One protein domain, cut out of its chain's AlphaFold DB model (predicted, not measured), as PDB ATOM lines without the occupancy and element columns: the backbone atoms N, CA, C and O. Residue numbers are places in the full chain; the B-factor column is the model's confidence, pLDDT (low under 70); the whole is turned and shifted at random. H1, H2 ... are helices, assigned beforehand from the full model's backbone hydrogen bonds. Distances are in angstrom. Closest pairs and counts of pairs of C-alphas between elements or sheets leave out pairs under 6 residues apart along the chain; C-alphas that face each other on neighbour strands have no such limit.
ATOM      1  N   GLN A   5     201.434 204.662 177.936       77.00
ATOM      2  CA  GLN A   5     202.499 204.076 177.113       77.00
ATOM      3  C   GLN A   5     203.547 203.315 177.934       77.00
ATOM      4  O   GLN A   5     203.972 202.244 177.507       77.00
ATOM      5  N   GLU A   6     203.928 203.810 179.113       75.56
ATOM      6  CA  GLU A   6     204.867 203.111 180.004       75.56
ATOM      7  C   GLU A   6     204.271 201.799 180.526       75.56
ATOM      8  O   GLU A   6     204.963 200.783 180.573       75.56
ATOM      9  N   VAL A   7     202.966 201.788 180.826       74.69
ATOM     10  CA  VAL A   7     202.238 200.571 181.220       74.69
ATOM     11  C   VAL A   7     202.223 199.537 180.083       74.69
ATOM     12  O   VAL A   7     202.483 198.359 180.323       74.69
ATOM     13  N   LEU A   8     201.984 199.961 178.834       75.44
ATOM     14  CA  LEU A   8     202.012 199.068 177.664       75.44
ATOM     15  C   LEU A   8     203.409 198.526 177.360       75.44
ATOM     16  O   LEU A   8     203.546 197.347 177.029       75.44
ATOM     17  N   ALA A   9     204.441 199.366 177.463       74.31
ATOM     18  CA  ALA A   9     205.825 198.964 177.228       74.31
ATOM     19  C   ALA A   9     206.294 197.940 178.274       74.31
ATOM     20  O   ALA A   9     206.836 196.896 177.913       74.31
ATOM     21  N   ALA A  10     206.011 198.190 179.557       72.19
ATOM     22  CA  ALA A  10     206.343 197.274 180.647       72.19
ATOM     23  C   ALA A  10     205.598 195.933 180.529       72.19
ATOM     24  O   ALA A  10     206.189 194.873 180.743       72.19
ATOM     25  N   ALA A  11     204.321 195.971 180.135       72.38
ATOM     26  CA  ALA A  11     203.533 194.769 179.895       72.38
ATOM     27  C   ALA A  11     204.099 193.946 178.726       72.38
ATOM     28  O   ALA A  11     204.300 192.745 178.884       72.38
ATOM     29  N   ARG A  12     204.437 194.570 177.587       73.25
ATOM     30  CA  ARG A  12     205.025 193.877 176.422       73.25
ATOM     31  C   ARG A  12     206.334 193.162 176.749       73.25
ATOM     32  O   ARG A  12     206.467 191.990 176.429       73.25
ATOM     33  N   VAL A  13     207.254 193.837 177.438       71.38
ATOM     34  CA  VAL A  13     208.556 193.262 177.827       71.38
ATOM     35  C   VAL A  13     208.397 192.062 178.768       71.38
ATOM     36  O   VAL A  13     209.181 191.121 178.717       71.38
ATOM     37  N   ARG A  14     207.383 192.070 179.642       69.00
ATOM     38  CA  ARG A  14     207.142 190.988 180.616       69.00
ATOM     39  C   ARG A  14     206.340 189.814 180.062       69.00
ATOM     40  O   ARG A  14     206.386 188.731 180.645       69.00
ATOM     41  N   LEU A  15     205.595 190.035 178.985       68.25
ATOM     42  CA  LEU A  15     204.776 189.027 178.311       68.25
ATOM     43  C   LEU A  15     205.515 188.332 177.161       68.25
ATOM     44  O   LEU A  15     204.968 187.402 176.570       68.25
ATOM     45  N   ASP A  16     206.742 188.759 176.864       63.19
ATOM     46  CA  ASP A  16     207.555 188.215 175.784       63.19
ATOM     47  C   ASP A  16     207.797 186.704 175.988       63.19
ATOM     48  O   ASP A  16     208.325 186.267 177.015       63.19
ATOM     49  N   GLY A  17     207.325 185.894 175.035       59.62
ATOM     50  CA  GLY A  17     207.425 184.429 175.050       59.62
ATOM     51  C   GLY A  17     206.294 183.645 175.741       59.62
ATOM     52  O   GLY A  17     206.385 182.419 175.800       59.62
ATOM     53  N   ARG A  18     205.229 184.284 176.255       61.88
ATOM     54  CA  ARG A  18     204.046 183.585 176.814       61.88
ATOM     55  C   ARG A  18     202.856 183.611 175.853       61.88
ATOM     56  O   ARG A  18     202.658 184.604 175.161       61.88
ATOM     57  N   ASP A  19     202.044 182.547 175.855       54.31
ATOM     58  CA  ASP A  19     200.784 182.496 175.099       54.31
ATOM     59  C   ASP A  19     199.830 183.619 175.568       54.31
ATOM     60  O   ASP A  19     199.373 183.598 176.720       54.31
ATOM     61  N   PRO A  20     199.504 184.596 174.702       51.69
ATOM     62  CA  PRO A  20     198.652 185.732 175.041       51.69
ATOM     63  C   PRO A  20     197.214 185.354 175.428       51.69
ATOM     64  O   PRO A  20     196.533 186.147 176.086       51.69
ATOM     65  N   ALA A  21     196.732 184.168 175.040       51.00
ATOM     66  CA  ALA A  21     195.369 183.722 175.325       51.00
ATOM     67  C   ALA A  21     195.170 183.285 176.790       51.00
ATOM     68  O   ALA A  21     194.051 183.366 177.304       51.00
ATOM     69  N   GLY A  22     196.245 182.878 177.477       52.22
ATOM     70  CA  GLY A  22     196.204 182.353 178.848       52.22
ATOM     71  C   GLY A  22     196.404 183.389 179.960       52.22
ATOM     72  O   GLY A  22     196.146 183.090 181.124       52.22
ATOM     73  N   VAL A  23     196.841 184.610 179.632       59.81
ATOM     74  CA  VAL A  23     197.208 185.609 180.649       59.81
ATOM     75  C   VAL A  23     195.975 186.379 181.138       59.81
ATOM     76  O   VAL A  23     195.316 187.110 180.388       59.81
ATOM     77  N   GLY A  24     195.654 186.220 182.424       62.22
ATOM     78  CA  GLY A  24     194.541 186.905 183.094       62.22
ATOM     79  C   GLY A  24     194.904 188.297 183.638       62.22
ATOM     80  O   GLY A  24     196.060 188.575 183.943       62.22
ATOM     81  N   LEU A  25     193.902 189.166 183.854       64.00
ATOM     82  CA  LEU A  25     194.059 190.540 184.389       64.00
ATOM     83  C   LEU A  25     194.923 190.597 185.666       64.00
ATOM     84  O   LEU A  25     195.741 191.497 185.828       64.00
ATOM     85  N   ARG A  26     194.764 189.619 186.569       65.56
ATOM     86  CA  ARG A  26     195.550 189.516 187.814       65.56
ATOM     87  C   ARG A  26     197.029 189.252 187.559       65.56
ATOM     88  O   ARG A  26     197.867 189.718 188.321       65.56
ATOM     89  N   GLU A  27     197.348 188.505 186.512       68.69
ATOM     90  CA  GLU A  27     198.724 188.183 186.155       68.69
ATOM     91  C   GLU A  27     199.422 189.401 185.539       68.69
ATOM     92  O   GLU A  27     200.559 189.691 185.900       68.69
ATOM     93  N   ILE A  28     198.700 190.184 184.727       68.19
ATOM     94  CA  ILE A  28     199.170 191.475 184.198       68.19
ATOM     95  C   ILE A  28     199.363 192.492 185.332       68.19
ATOM     96  O   ILE A  28     200.406 193.133 185.413       68.19
ATOM     97  N   ALA A  29     198.397 192.594 186.250       73.81
ATOM     98  CA  ALA A  29     198.490 193.457 187.429       73.81
ATOM     99  C   ALA A  29     199.702 193.102 188.297       73.81
ATOM    100  O   ALA A  29     200.511 193.969 188.625       73.81
ATOM    101  N   ARG A  30     199.899 191.805 188.566       74.00
ATOM    102  CA  ARG A  30     201.066 191.298 189.295       74.00
ATOM    103  C   ARG A  30     202.378 191.582 188.562       74.00
ATOM    104  O   ARG A  30     203.367 191.908 189.204       74.00
ATOM    105  N   ALA A  31     202.406 191.458 187.235       67.50
ATOM    106  CA  ALA A  31     203.611 191.694 186.438       67.50
ATOM    107  C   ALA A  31     204.069 193.162 186.448       67.50
ATOM    108  O   ALA A  31     205.261 193.419 186.267       67.50
ATOM    109  N   LEU A  32     203.135 194.089 186.666       73.00
ATOM    110  CA  LEU A  32     203.357 195.534 186.708       73.00
ATOM    111  C   LEU A  32     203.511 196.090 188.133       73.00
ATOM    112  O   LEU A  32     203.676 197.295 188.280       73.00
ATOM    113  N   ASP A  33     203.441 195.236 189.161       77.31
ATOM    114  CA  ASP A  33     203.364 195.639 190.576       77.31
ATOM    115  C   ASP A  33     202.218 196.637 190.847       77.31
ATOM    116  O   ASP A  33     202.321 197.601 191.605       77.31
ATOM    117  N   MET A  34     201.091 196.421 190.162       78.25
ATOM    118  CA  MET A  34     199.900 197.259 190.242       78.25
ATOM    119  C   MET A  34     198.724 196.458 190.793       78.25
ATOM    120  O   MET A  34     198.598 195.252 190.580       78.25
ATOM    121  N   SER A  35     197.790 197.142 191.454       81.38
ATOM    122  CA  SER A  35     196.479 196.549 191.716       81.38
ATOM    123  C   SER A  35     195.672 196.472 190.417       81.38
ATOM    124  O   SER A  35     195.769 197.348 189.554       81.38
ATOM    125  N   SER A  36     194.816 195.454 190.292       71.75
ATOM    126  CA  SER A  36     193.899 195.322 189.150       71.75
ATOM    127  C   SER A  36     193.021 196.566 188.962       71.75
ATOM    128  O   SER A  36     192.666 196.912 187.842       71.75
ATOM    129  N   THR A  37     192.703 197.270 190.051       75.81
ATOM    130  CA  THR A  37     191.921 198.513 190.046       75.81
ATOM    131  C   THR A  37     192.701 199.695 189.464       75.81
ATOM    132  O   THR A  37     192.119 200.553 188.808       75.81
ATOM    133  N   SER A  38     194.022 199.744 189.663       80.25
ATOM    134  CA  SER A  38     194.885 200.797 189.112       80.25
ATOM    135  C   SER A  38     195.073 200.683 187.598       80.25
ATOM    136  O   SER A  38     195.354 201.690 186.957       80.25
ATOM    137  N   ILE A  39     194.882 199.494 187.016       73.94
ATOM    138  CA  ILE A  39     194.909 199.287 185.557       73.94
ATOM    139  C   ILE A  39     193.756 200.034 184.877       73.94
ATOM    140  O   ILE A  39     193.970 200.680 183.853       73.94
ATOM    141  N   TYR A  40     192.564 200.029 185.482       77.12
ATOM    142  CA  TYR A  40     191.385 200.720 184.943       77.12
ATOM    143  C   TYR A  40     191.514 202.250 184.914       77.12
ATOM    144  O   TYR A  40     190.698 202.926 184.303       77.12
ATOM    145  N   ARG A  41     192.554 202.824 185.537       83.00
ATOM    146  CA  ARG A  41     192.869 204.255 185.391       83.00
ATOM    147  C   ARG A  41     193.500 204.595 184.037       83.00
ATOM    148  O   ARG A  41     193.577 205.770 183.698       83.00
ATOM    149  N   TYR A  42     193.983 203.592 183.299       82.06
ATOM    150  CA  TYR A  42     194.698 203.763 182.029       82.06
ATOM    151  C   TYR A  42     194.006 203.085 180.837       82.06
ATOM    152  O   TYR A  42     194.363 203.372 179.692       82.06
ATOM    153  N   PHE A  43     193.051 202.190 181.102       79.50
ATOM    154  CA  PHE A  43     192.299 201.432 180.102       79.50
ATOM    155  C   PHE A  43     190.845 201.310 180.544       79.50
ATOM    156  O   PHE A  43     190.578 200.884 181.668       79.50
ATOM    157  N   ASP A  44     189.915 201.620 179.645       72.81
ATOM    158  CA  ASP A  44     188.479 201.635 179.956       72.81
ATOM    159  C   ASP A  44     187.918 200.225 180.201       72.81
ATOM    160  O   ASP A  44     186.880 200.044 180.835       72.81
ATOM    161  N   SER A  45     188.607 199.193 179.706       71.06
ATOM    162  CA  SER A  45     188.228 197.798 179.906       71.06
ATOM    163  C   SER A  45     189.401 196.837 179.702       71.06
ATOM    164  O   SER A  45     190.439 197.180 179.135       71.06
ATOM    165  N   MET A  46     189.208 195.575 180.100       65.94
ATOM    166  CA  MET A  46     190.145 194.495 179.768       65.94
ATOM    167  C   MET A  46     190.271 194.286 178.250       65.94
ATOM    168  O   MET A  46     191.332 193.891 177.768       65.94
ATOM    169  N   HIS A  47     189.206 194.555 177.491       69.75
ATOM    170  CA  HIS A  47     189.229 194.494 176.032       69.75
ATOM    171  C   HIS A  47     190.104 195.607 175.433       69.75
ATOM    172  O   HIS A  47     190.884 195.331 174.525       69.75
ATOM    173  N   ASP A  48     190.049 196.826 175.983       72.62
ATOM    174  CA  ASP A  48     190.920 197.942 175.577       72.62
ATOM    175  C   ASP A  48     192.395 197.640 175.888       72.62
ATOM    176  O   ASP A  48     193.253 197.775 175.018       72.62
ATOM    177  N   LEU A  49     192.696 197.109 177.081       74.69
ATOM    178  CA  LEU A  49     194.051 196.670 177.437       74.69
ATOM    179  C   LEU A  49     194.566 195.563 176.503       74.69
ATOM    180  O   LEU A  49     195.691 195.645 176.013       74.69
ATOM    181  N   ARG A  50     193.754 194.533 176.233       72.19
ATOM    182  CA  ARG A  50     194.118 193.440 175.313       72.19
ATOM    183  C   ARG A  50     194.360 193.949 173.901       72.19
ATOM    184  O   ARG A  50     195.375 193.607 173.300       72.19
ATOM    185  N   THR A  51     193.479 194.810 173.404       72.75
ATOM    186  CA  THR A  51     193.623 195.449 172.093       72.75
ATOM    187  C   THR A  51     194.906 196.276 172.025       72.75
ATOM    188  O   THR A  51     195.688 196.122 171.088       72.75
ATOM    189  N   ALA A  52     195.193 197.077 173.052       73.00
ATOM    190  CA  ALA A  52     196.401 197.893 173.128       73.00
ATOM    191  C   ALA A  52     197.700 197.063 173.232       73.00
ATOM    192  O   ALA A  52     198.752 197.491 172.752       73.00
ATOM    193  N   LEU A  53     197.630 195.859 173.812       72.88
ATOM    194  CA  LEU A  53     198.735 194.895 173.863       72.88
ATOM    195  C   LEU A  53     198.884 194.060 172.580       72.88
ATOM    196  O   LEU A  53     199.847 193.304 172.463       72.88
ATOM    197  N   GLY A  54     197.975 194.193 171.609       66.25
ATOM    198  CA  GLY A  54     197.937 193.333 170.424       66.25
ATOM    199  C   GLY A  54     197.462 191.906 170.724       66.25
ATOM    200  O   GLY A  54     197.645 191.017 169.900       66.25
TER     201      GLY A  54
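AT A GLANCE: This is residues 5 to 54 of the 246 residues of a protein of Antrihabitans stalactiti (UniProt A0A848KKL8). Four short helices make a small rounded cluster with few contacts between them: H1, the longest, has H2 set crosswise near its last residues, and the chain then passes through the very short H3 and comes back so that the end of H4 nears H1. H2 and H4 each stand about perpendicular to H1. The printed part has 50 residues with four named helices, in the order H1, H2, H3, H4, and no named strand; its class is all helix. It is compact, with a radius of gyration of the C-alphas of 9.8 A and spans of 27 by 21 by 19 A.

HOW THE PARTS SIT: H1, residues 5 to 15, and H2, residues 25 to 31, only just touch, with 3 pairs of C-alphas within 8 A; the closest are those of Arg 14 and Ala 31, 6.8 A apart. Their lines are about perpendicular, at 88 degrees. H2 touches H3, residues 36 to 39, where the closest C-alphas, of Ala 29 and Ser 36, are 5.2 A apart. H4, residues 46 to 52, is close to H1 but not clearly touching, with the closest C-alphas, of Leu 8 and Ala 52, 7.3 A apart and the lines about perpendicular at 86 degrees. H2 and H4 are close but not clearly touching, with the closest C-alphas, of Leu 25 and Met 46, 7.2 A apart, and run the same way at a steep tilt of 56 degrees. H3 is apart from H1 and from H4. In H1, H2 and H4 every O i to N i+4 pair is within hydrogen-bond range; H3 is too short for such a pair.

IN THESE COORDINATES: H1 begins at C-alpha 5, (202.499, 204.076, 177.113), and is 15.3 A long. H2 is 9.8 A long, H3 5.4 A and H4 9.7 A, ending at C-alpha 52, (196.401, 197.893, 173.128).

THE WHOLE: The C-alphas farthest apart, of Gly 17 and Arg 41, are 26.7 A apart. The printed part has no cut and no long link; H2 to H3 is tight. Mean pLDDT of the printed part is 70.4, with residues 14 to 28, 31, 46 to 47 and 54 under 70.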